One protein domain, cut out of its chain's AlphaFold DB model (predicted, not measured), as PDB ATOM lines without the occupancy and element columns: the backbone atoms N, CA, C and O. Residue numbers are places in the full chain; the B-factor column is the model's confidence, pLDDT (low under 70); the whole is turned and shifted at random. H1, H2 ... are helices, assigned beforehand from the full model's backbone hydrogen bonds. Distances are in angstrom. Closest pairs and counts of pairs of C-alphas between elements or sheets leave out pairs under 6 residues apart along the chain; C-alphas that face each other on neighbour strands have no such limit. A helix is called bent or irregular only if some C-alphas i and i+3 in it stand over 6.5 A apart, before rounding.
ATOM      1  N   SER A  93       2.695 -45.940  -9.018       88.88
ATOM      2  CA  SER A  93       3.596 -45.019  -8.313       88.88
ATOM      3  C   SER A  93       3.779 -43.690  -9.062       88.88
ATOM      4  O   SER A  93       3.633 -42.628  -8.453       88.88
ATOM      5  N   ILE A  94       4.042 -43.739 -10.372       91.56
ATOM      6  CA  ILE A  94       4.241 -42.582 -11.258       91.56
ATOM      7  C   ILE A  94       2.940 -41.792 -11.396       91.56
ATOM      8  O   ILE A  94       2.921 -40.599 -11.105       91.56
ATOM      9  N   ASN A  95       1.826 -42.461 -11.698       90.75
ATOM     10  CA  ASN A  95       0.513 -41.820 -11.801       90.75
ATOM     11  C   ASN A  95       0.123 -41.111 -10.488       90.75
ATOM     12  O   ASN A  95      -0.399 -39.996 -10.513       90.75
ATOM     13  N   ARG A  96       0.457 -41.697  -9.323       94.38
ATOM     14  CA  ARG A  96       0.277 -41.041  -8.016       94.38
ATOM     15  C   ARG A  96       1.213 -39.841  -7.822       94.38
ATOM     16  O   ARG A  96       0.768 -38.832  -7.286       94.38
ATOM     17  N   ARG A  97       2.482 -39.920  -8.247       94.56
ATOM     18  CA  ARG A  97       3.426 -38.780  -8.213       94.56
ATOM     19  C   ARG A  97       2.914 -37.620  -9.067       94.56
ATOM     20  O   ARG A  97       2.886 -36.499  -8.573       94.56
ATOM     21  N   ILE A  98       2.457 -37.889 -10.291       95.94
ATOM     22  CA  ILE A  98       1.921 -36.880 -11.216       95.94
ATOM     23  C   ILE A  98       0.659 -36.231 -10.634       95.94
ATOM     24  O   ILE A  98       0.577 -35.007 -10.596       95.94
ATOM     25  N   ALA A  99      -0.287 -37.019 -10.110       96.00
ATOM     26  CA  ALA A  99      -1.510 -36.492  -9.497       96.00
ATOM     27  C   ALA A  99      -1.240 -35.621  -8.253       96.00
ATOM     28  O   ALA A  99      -1.897 -34.598  -8.056       96.00
ATOM     29  N   LEU A 100      -0.260 -35.988  -7.419       97.56
ATOM     30  CA  LEU A 100       0.152 -35.168  -6.273       97.56
ATOM     31  C   LEU A 100       0.893 -33.898  -6.721       97.56
ATOM     32  O   LEU A 100       0.615 -32.819  -6.209       97.56
ATOM     33  N   ALA A 101       1.787 -33.994  -7.707       97.06
ATOM     34  CA  ALA A 101       2.514 -32.844  -8.237       97.06
ATOM     35  C   ALA A 101       1.577 -31.827  -8.910       97.06
ATOM     36  O   ALA A 101       1.717 -30.627  -8.673       97.06
ATOM     37  N   SER A 102       0.593 -32.279  -9.695       97.56
ATOM     38  CA  SER A 102      -0.361 -31.395 -10.374       97.56
ATOM     39  C   SER A 102      -1.335 -30.735  -9.399       97.56
ATOM     40  O   SER A 102      -1.562 -29.532  -9.503       97.56
ATOM     41  N   THR A 103      -1.849 -31.465  -8.403       97.38
ATOM     42  CA  THR A 103      -2.735 -30.886  -7.375       97.38
ATOM     43  C   THR A 103      -2.007 -29.893  -6.469       97.38
ATOM     44  O   THR A 103      -2.526 -28.800  -6.245       97.38
ATOM     45  N   VAL A 104      -0.784 -30.199  -6.015       98.12
ATOM     46  CA  VAL A 104       0.044 -29.250  -5.248       98.12
ATOM     47  C   VAL A 104       0.393 -28.018  -6.089       98.12
ATOM     48  O   VAL A 104       0.270 -26.901  -5.594       98.12
ATOM     49  N   SER A 105       0.748 -28.191  -7.368       97.25
ATOM     50  CA  SER A 105       1.025 -27.065  -8.276       97.25
ATOM     51  C   SER A 105      -0.207 -26.186  -8.498       97.25
ATOM     52  O   SER A 105      -0.108 -24.966  -8.415       97.25
ATOM     53  N   ALA A 106      -1.381 -26.782  -8.723       97.38
ATOM     54  CA  ALA A 106      -2.627 -26.048  -8.923       97.38
ATOM     55  C   ALA A 106      -3.035 -25.248  -7.674       97.38
ATOM     56  O   ALA A 106      -3.389 -24.076  -7.787       97.38
ATOM     57  N   VAL A 107      -2.932 -25.847  -6.480       97.31
ATOM     58  CA  VAL A 107      -3.193 -25.153  -5.208       97.31
ATOM     59  C   VAL A 107      -2.156 -24.055  -4.956       97.31
ATOM     60  O   VAL A 107      -2.533 -22.952  -4.572       97.31
ATOM     61  N   GLY A 108      -0.872 -24.310  -5.223       96.19
ATOM     62  CA  GLY A 108       0.196 -23.317  -5.086       96.19
ATOM     63  C   GLY A 108      -0.002 -22.105  -5.998       96.19
ATOM     64  O   GLY A 108       0.057 -20.971  -5.528       96.19
ATOM     65  N   LEU A 109      -0.314 -22.326  -7.278       95.06
ATOM     66  CA  LEU A 109      -0.601 -21.257  -8.238       95.06
ATOM     67  C   LEU A 109      -1.883 -20.487  -7.887       95.06
ATOM     68  O   LEU A 109      -1.887 -19.263  -7.975       95.06
ATOM     69  N   PHE A 110      -2.943 -21.174  -7.444       94.81
ATOM     70  CA  PHE A 110      -4.193 -20.530  -7.023       94.81
ATOM     71  C   PHE A 110      -4.038 -19.706  -5.740       94.81
ATOM     72  O   PHE A 110      -4.640 -18.645  -5.618       94.81
ATOM     73  N   LEU A 111      -3.236 -20.162  -4.773       93.81
ATOM     74  CA  LEU A 111      -2.934 -19.369  -3.580       93.81
ATOM     75  C   LEU A 111      -2.015 -18.192  -3.921       93.81
ATOM     76  O   LEU A 111      -2.254 -17.092  -3.436       93.81
ATOM     77  N   SER A 112      -1.032 -18.382  -4.807       89.44
ATOM     78  CA  SER A 112      -0.157 -17.305  -5.287       89.44
ATOM     79  C   SER A 112      -0.952 -16.174  -5.956       89.44
ATOM     80  O   SER A 112      -0.790 -15.016  -5.592       89.44
ATOM     81  N   SER A 113      -1.918 -16.492  -6.830       84.81
ATOM     82  CA  SER A 113      -2.809 -15.496  -7.459       84.81
ATOM     83  C   SER A 113      -3.926 -14.951  -6.551       84.81
ATOM     84  O   SER A 113      -4.785 -14.193  -7.002       84.81
ATOM     85  N   ARG A 114      -3.929 -15.324  -5.264       83.69
ATOM     86  CA  ARG A 114      -4.768 -14.736  -4.204       83.69
ATOM     87  C   ARG A 114      -3.952 -14.005  -3.135       83.69
ATOM     88  O   ARG A 114      -4.540 -13.391  -2.248       83.69
ATOM     89  N   LEU A 115      -2.625 -14.077  -3.208       81.44
ATOM     90  CA  LEU A 115      -1.689 -13.422  -2.305       81.44
ATOM     91  C   LEU A 115      -1.034 -12.251  -3.043       81.44
ATOM     92  O   LEU A 115       0.126 -12.304  -3.441       81.44
ATOM     93  N   ASP A 116      -1.803 -11.179  -3.225       71.38
ATOM     94  CA  ASP A 116      -1.305  -9.915  -3.766       71.38
ATOM     95  C   ASP A 116      -0.330  -9.254  -2.770       71.38
ATOM     96  O   ASP A 116      -0.719  -8.422  -1.950       71.38
ATOM     97  N   PHE A 117       0.954  -9.623  -2.837       66.81
ATOM     98  CA  PHE A 117       2.049  -9.116  -1.988       66.81
ATOM     99  C   PHE A 117       2.451  -7.645  -2.274       66.81
ATOM    100  O   PHE A 117       3.607  -7.263  -2.097       66.81
ATOM    101  N   GLY A 118       1.520  -6.819  -2.758       72.19
ATOM    102  CA  GLY A 118       1.735  -5.396  -3.022       72.19
ATOM    103  C   GLY A 118       1.713  -4.529  -1.758       72.19
ATOM    104  O   GLY A 118       1.477  -5.010  -0.648       72.19
ATOM    105  N   VAL A 119       1.916  -3.218  -1.937       75.56
ATOM    106  CA  VAL A 119       1.751  -2.229  -0.859       75.56
ATOM    107  C   VAL A 119       0.299  -2.286  -0.377       75.56
ATOM    108  O   VAL A 119      -0.628  -2.058  -1.152       75.56
ATOM    109  N   SER A 120       0.084  -2.671   0.880       83.88
ATOM    110  CA  SER A 120      -1.255  -3.011   1.366       83.88
ATOM    111  C   SER A 120      -1.952  -1.775   1.939       83.88
ATOM    112  O   SER A 120      -1.429  -1.137   2.848       83.88
ATOM    113  N   LEU A 121      -3.146  -1.450   1.433       87.19
ATOM    114  CA  LEU A 121      -3.913  -0.250   1.813       87.19
ATOM    115  C   LEU A 121      -4.136  -0.136   3.335       87.19
ATOM    116  O   LEU A 121      -3.908   0.915   3.925       87.19
ATOM    117  N   LYS A 122      -4.471  -1.256   3.983       87.25
ATOM    118  CA  LYS A 122      -4.590  -1.397   5.448       87.25
ATOM    119  C   LYS A 122      -3.308  -1.110   6.254       87.25
ATOM    120  O   LYS A 122      -3.376  -0.959   7.469       87.25
ATOM    121  N   ASP A 123      -2.141  -1.121   5.611       89.00
ATOM    122  CA  ASP A 123      -0.831  -0.845   6.220       89.00
ATOM    123  C   ASP A 123      -0.518   0.654   6.138       89.00
ATOM    124  O   ASP A 123      -0.202   1.280   7.148       89.00
ATOM    125  N   LEU A 124      -0.735   1.244   4.954       87.31
ATOM    126  CA  LEU A 124      -0.737   2.695   4.730       87.31
ATOM    127  C   LEU A 124      -1.673   3.398   5.727       87.31
ATOM    128  O   LEU A 124      -1.249   4.299   6.448       87.31
ATOM    129  N   SER A 125      -2.913   2.914   5.866       88.00
ATOM    130  CA  SER A 125      -3.887   3.471   6.812       88.00
ATOM    131  C   SER A 125      -3.484   3.328   8.283       88.00
ATOM    132  O   SER A 125      -3.916   4.122   9.111       88.00
ATOM    133  N   ALA A 126      -2.692   2.307   8.629       90.12
ATOM    134  CA  ALA A 126      -2.209   2.079   9.994       90.12
ATOM    135  C   ALA A 126      -0.960   2.916  10.334       90.12
ATOM    136  O   ALA A 126      -0.671   3.123  11.510       90.12
ATOM    137  N   SER A 127      -0.243   3.403   9.315       90.31
ATOM    138  CA  SER A 127       0.898   4.325   9.430       90.31
ATOM    139  C   SER A 127       0.484   5.810   9.387       90.31
ATOM    140  O   SER A 127       1.279   6.698   9.701       90.31
ATOM    141  N   ALA A 128      -0.761   6.094   8.990       91.38
ATOM    142  CA  ALA A 128      -1.282   7.447   8.823       91.38
ATOM    143  C   ALA A 128      -1.431   8.216  10.153       91.38
ATOM    144  O   ALA A 128      -1.753   7.657  11.203       91.38
ATOM    145  N   ILE A 129      -1.246   9.538  10.086       92.88
ATOM    146  CA  ILE A 129      -1.473  10.461  11.208       92.88
ATOM    147  C   ILE A 129      -2.985  10.515  11.517       92.88
ATOM    148  O   ILE A 129      -3.785  10.613  10.583       92.88
ATOM    149  N   PRO A 130      -3.417  10.470  12.795       93.38
ATOM    150  CA  PRO A 130      -4.832  10.571  13.144       93.38
ATOM    151  C   PRO A 130      -5.431  11.917  12.712       93.38
ATOM    152  O   PRO A 130      -4.812  12.967  12.869       93.38
ATOM    153  N   TYR A 131      -6.666  11.876  12.204       92.75
ATOM    154  CA  TYR A 131      -7.334  12.993  11.522       92.75
ATOM    155  C   TYR A 131      -7.309  14.326  12.288       92.75
ATOM    156  O   TYR A 131      -6.960  15.346  11.705       92.75
ATOM    157  N   GLU A 132      -7.617  14.319  13.590       93.50
ATOM    158  CA  GLU A 132      -7.624  15.538  14.416       93.50
ATOM    159  C   GLU A 132      -6.237  16.206  14.476       93.50
ATOM    160  O   GLU A 132      -6.125  17.417  14.292       93.50
ATOM    161  N   GLU A 133      -5.169  15.415  14.646       94.25
ATOM    162  CA  GLU A 133      -3.780  15.903  14.670       94.25
ATOM    163  C   GLU A 133      -3.365  16.457  13.297       94.25
ATOM    164  O   GLU A 133      -2.716  17.499  13.191       94.25
ATOM    165  N   ALA A 134      -3.814  15.793  12.229       93.56
ATOM    166  CA  ALA A 134      -3.617  16.227  10.850       93.56
ATOM    167  C   ALA A 134      -4.427  17.490  10.473       93.56
ATOM    168  O   ALA A 134      -4.225  18.036   9.389       93.56
ATOM    169  N   LEU A 135      -5.320  17.979  11.341       94.56
ATOM    170  CA  LEU A 135      -5.957  19.294  11.212       94.56
ATOM    171  C   LEU A 135      -5.347  20.340  12.158       94.56
ATOM    172  O   LEU A 135      -5.259  21.510  11.784       94.56
ATOM    173  N   SER A 136      -4.914  19.956  13.363       96.06
ATOM    174  CA  SER A 136      -4.332  20.890  14.339       96.06
ATOM    175  C   SER A 136      -2.889  21.298  14.037       96.06
ATOM    176  O   SER A 136      -2.468  22.373  14.461       96.06
ATOM    177  N   ASN A 137      -2.130  20.477  13.306       91.00
ATOM    178  CA  ASN A 137      -0.712  20.723  13.021       91.00
ATOM    179  C   ASN A 137      -0.437  21.875  12.025       91.00
ATOM    180  O   ASN A 137       0.707  22.315  11.905       91.00
ATOM    181  N   GLY A 138      -1.456  22.375  11.314       94.00
ATOM    182  CA  GLY A 138      -1.330  23.466  10.339       94.00
ATOM    183  C   GLY A 138      -0.611  23.105   9.029       94.00
ATOM    184  O   GLY A 138      -0.261  24.007   8.266       94.00
ATOM    185  N   LEU A 139      -0.381  21.817   8.761       92.25
ATOM    186  CA  LEU A 139       0.249  21.314   7.536       92.25
ATOM    187  C   LEU A 139      -0.795  21.033   6.432       92.25
ATOM    188  O   LEU A 139      -1.981  20.856   6.721       92.25
ATOM    189  N   PRO A 140      -0.393  20.990   5.145       92.38
ATOM    190  CA  PRO A 140      -1.290  20.621   4.052       92.38
ATOM    191  C   PRO A 140      -1.618  19.118   4.082       92.38
ATOM    192  O   PRO A 140      -0.863  18.291   3.577       92.38
ATOM    193  N   THR A 141      -2.769  18.769   4.655       92.62
ATOM    194  CA  THR A 141      -3.211  17.375   4.818       92.62
ATOM    195  C   THR A 141      -3.992  16.850   3.612       92.62
ATOM    196  O   THR A 141      -4.969  17.453   3.166       92.62
ATOM    197  N   VAL A 142      -3.592  15.673   3.122       92.44
ATOM    198  CA  VAL A 142      -4.309  14.883   2.111       92.44
ATOM    199  C   VAL A 142      -5.109  13.784   2.814       92.44
ATOM    200  O   VAL A 142      -4.591  13.118   3.705       92.44
ATOM    201  N   VAL A 143      -6.367  13.580   2.410       92.44
ATOM    202  CA  VAL A 143      -7.246  12.532   2.956       92.44
ATOM    203  C   VAL A 143      -7.611  11.551   1.846       92.44
ATOM    204  O   VAL A 143      -8.290  11.922   0.888       92.44
ATOM    205  N   GLU A 144      -7.172  10.299   1.976       90.25
ATOM    206  CA  GLU A 144      -7.545   9.209   1.071       90.25
ATOM    207  C   GLU A 144      -8.803   8.484   1.573       90.25
ATOM    208  O   GLU A 144      -8.902   8.107   2.741       90.25
ATOM    209  N   PHE A 145      -9.758   8.242   0.672       91.94
ATOM    210  CA  PHE A 145     -10.936   7.412   0.928       91.94
ATOM    211  C   PHE A 145     -10.809   6.100   0.145       91.94
ATOM    212  O   PHE A 145     -11.137   6.051  -1.041       91.94
ATOM    213  N   TYR A 146     -10.344   5.040   0.808       92.19
ATOM    214  CA  TYR A 146     -10.131   3.718   0.211       92.19
ATOM    215  C   TYR A 146     -11.071   2.650   0.809       92.19
ATOM    216  O   TYR A 146     -11.770   2.881   1.797       92.19
ATOM    217  N   ALA A 147     -11.060   1.449   0.224       92.38
ATOM    218  CA  ALA A 147     -11.566   0.229   0.856       92.38
ATOM    219  C   ALA A 147     -10.697  -0.978   0.462       92.38
ATOM    220  O   ALA A 147     -10.172  -1.008  -0.648       92.38
ATOM    221  N   ASP A 148     -10.580  -2.000   1.318       88.06
ATOM    222  CA  ASP A 148      -9.706  -3.170   1.068       88.06
ATOM    223  C   ASP A 148     -10.078  -3.990  -0.185       88.06
ATOM    224  O   ASP A 148      -9.277  -4.776  -0.685       88.06
ATOM    225  N   TRP A 149     -11.302  -3.818  -0.694       88.44
ATOM    226  CA  TRP A 149     -11.823  -4.450  -1.913       88.44
ATOM    227  C   TRP A 149     -11.769  -3.536  -3.153       88.44
ATOM    228  O   TRP A 149     -12.227  -3.927  -4.225       88.44
ATOM    229  N   CYS A 150     -11.231  -2.318  -3.028       91.81
ATOM    230  CA  CYS A 150     -11.105  -1.361  -4.124       91.81
ATOM    231  C   CYS A 150      -9.861  -1.658  -4.978       91.81
ATOM    232  O   CYS A 150      -8.737  -1.323  -4.600       91.81
ATOM    233  N   GLU A 151     -10.065  -2.247  -6.157       89.88
ATOM    234  CA  GLU A 151      -8.982  -2.590  -7.089       89.88
ATOM    235  C   GLU A 151      -8.188  -1.358  -7.556       89.88
ATOM    236  O   GLU A 151      -6.971  -1.330  -7.405       89.88
ATOM    237  N   VAL A 152      -8.875  -0.294  -7.986       92.50
ATOM    238  CA  VAL A 152      -8.249   0.972  -8.421       92.50
ATOM    239  C   VAL A 152      -7.422   1.620  -7.301       92.50
ATOM    240  O   VAL A 152      -6.340   2.145  -7.546       92.50
ATOM    241  N   CYS A 153      -7.891   1.549  -6.051       92.44
ATOM    242  CA  CYS A 153      -7.155   2.068  -4.898       92.44
ATOM    243  C   CYS A 153      -5.856   1.271  -4.675       92.44
ATOM    244  O   CYS A 153      -4.810   1.842  -4.387       92.44
ATOM    245  N   ARG A 154      -5.901  -0.055  -4.861       89.19
ATOM    246  CA  ARG A 154      -4.737  -0.947  -4.739       89.19
ATOM    247  C   ARG A 154      -3.704  -0.721  -5.848       89.19
ATOM    248  O   ARG A 154      -2.512  -0.842  -5.583       89.19
ATOM    249  N   GLU A 155      -4.140  -0.377  -7.059       90.44
ATOM    250  CA  GLU A 155      -3.247   0.040  -8.150       90.44
ATOM    251  C   GLU A 155      -2.583   1.400  -7.871       90.44
ATOM    252  O   GLU A 155      -1.420   1.597  -8.221       90.44
ATOM    253  N   LEU A 156      -3.291   2.313  -7.195       92.06
ATOM    254  CA  LEU A 156      -2.821   3.662  -6.853       92.06
ATOM    255  C   LEU A 156      -1.927   3.713  -5.593       92.06
ATOM    256  O   LEU A 156      -1.042   4.565  -5.498       92.06
ATOM    257  N   ALA A 157      -2.104   2.780  -4.651       91.25
ATOM    258  CA  ALA A 157      -1.337   2.656  -3.404       91.25
ATOM    259  C   ALA A 157       0.200   2.831  -3.529       91.25
ATOM    260  O   ALA A 157       0.770   3.578  -2.728       91.25
ATOM    261  N   PRO A 158       0.915   2.211  -4.498       90.69
ATOM    262  CA  PRO A 158       2.355   2.424  -4.656       90.69
ATOM    263  C   PRO A 158       2.742   3.847  -5.083       90.69
ATOM    264  O   PRO A 158       3.885   4.236  -4.850       90.69
ATOM    265  N   ASP A 159       1.843   4.622  -5.695       92.75
ATOM    266  CA  ASP A 159       2.094   6.021  -6.059       92.75
ATOM    267  C   ASP A 159       1.732   6.982  -4.919       92.75
ATOM    268  O   ASP A 159       2.504   7.902  -4.649       92.75
ATOM    269  N   VAL A 160       0.659   6.708  -4.164       91.50
ATOM    270  CA  VAL A 160       0.368   7.409  -2.894       91.50
ATOM    271  C   VAL A 160       1.547   7.278  -1.934       91.50
ATOM    272  O   VAL A 160       2.013   8.283  -1.404       91.50
ATOM    273  N   TYR A 161       2.100   6.070  -1.780       91.31
ATOM    274  CA  TYR A 161       3.282   5.841  -0.947       91.31
ATOM    275  C   TYR A 161       4.499   6.657  -1.412       91.31
ATOM    276  O   TYR A 161       5.193   7.243  -0.587       91.31
ATOM    277  N   LYS A 162       4.765   6.758  -2.724       92.38
ATOM    278  CA  LYS A 162       5.871   7.595  -3.236       92.38
ATOM    279  C   LYS A 162       5.662   9.064  -2.876       92.38
ATOM    280  O   LYS A 162       6.588   9.686  -2.370       92.38
ATOM    281  N   VAL A 163       4.454   9.592  -3.089       92.75
ATOM    282  CA  VAL A 163       4.112  10.983  -2.756       92.75
ATOM    283  C   VAL A 163       4.231  11.229  -1.249       92.75
ATOM    284  O   VAL A 163       4.832  12.222  -0.854       92.75
ATOM    285  N   GLU A 164       3.766  10.305  -0.403       90.06
ATOM    286  CA  GLU A 164       3.972  10.362   1.051       90.06
ATOM    287  C   GLU A 164       5.472  10.469   1.385       90.06
ATOM    288  O   GLU A 164       5.889  11.425   2.031       90.06
ATOM    289  N   GLN A 165       6.316   9.562   0.879       90.88
ATOM    290  CA  GLN A 165       7.765   9.588   1.140       90.88
ATOM    291  C   GLN A 165       8.504  10.792   0.511       90.88
ATOM    292  O   GLN A 165       9.667  11.024   0.839       90.88
ATOM    293  N   GLN A 166       7.869  11.559  -0.384       94.19
ATOM    294  CA  GLN A 166       8.422  12.787  -0.976       94.19
ATOM    295  C   GLN A 166       8.038  14.073  -0.223       94.19
ATOM    296  O   GLN A 166       8.699  15.092  -0.427       94.19
ATOM    297  N   TYR A 167       6.988  14.043   0.605       89.12
ATOM    298  CA  TYR A 167       6.404  15.232   1.250       89.12
ATOM    299  C   TYR A 167       6.139  15.076   2.766       89.12
ATOM    300  O   TYR A 167       5.507  15.951   3.360       89.12
TER     301      TYR A 167
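This is residues 93 to 167 of the 168 residues of the protein "Thioredoxin domain-containing protein" of Asparagus officinalis (UniProt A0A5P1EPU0). What is the main picture? One long helix, H1, sticks out as an arm with residues 93 to 115, and beyond it comes a small head in which the short H2 packs on H4. H3 lies toward the far end from the arm, and the long link of residues 137 to 150 folds back from it to H4. What is printed, and how large is it? There are 75 residues with four named helices, in the order H1, H2, H3, H4, and no named strand; the class is all helix. The whole is extended, with a radius of gyration of the C-alphas of 20.5 A and spans of 71 by 21 by 18 A, the arm making much of the length.

What does the longest helix meet? H1, residues 93 to 112, touches no helix, and residues 93 to 115 stand free. It is apart from H2, residues 121 to 127, from H3, residues 133 to 136, and from H4, residues 151 to 167. Which helices touch? H2 and H4 touch, and their closest C-alphas, those of Leu 121 and Ala 157, are 6.5 A apart. They run the same way at a shallow tilt of 28 degrees. H3 touches no helix. How do the helix backbones run? In H1 every O i to N i+4 pair is within hydrogen-bond range, against 2 of 3 in H2 and 11 of 13 in H4, and H3 is too short for such a pair.

Where does H1 lie? It begins at C-alpha 93, at (3.596, -45.019, -8.313), and ends at C-alpha 112, at (-0.157, -17.305, -5.287), 28.1 A away. How long are the other helices? From first to last C-alpha, H2 measures 10.1 A, H3 5.0 A and H4 25.0 A. Where does H4 end, and is it even? Its C-alpha 167 is at (6.404, 15.232, 1.250). H4 has a kink of 38 degrees near residue 159 and is irregular, with C-alphas 155 and 158 7.0 A apart.

How far does it reach? The two C-alphas farthest apart, those of Ser 93 and Gly 138, are 71.2 A apart. Without residues 93 to 115, the body of 52 residues spans 36 by 21 by 15 A. How are the helices linked? The printed part has no cut. The link from H1 to H2 is short with 8 residues, that from H2 to H3 tight with 5, and that from H3 to H4 long with 14. Where is confidence low? The mean pLDDT of the printed part is 90.9, and one residue, Phe 117, is under 70.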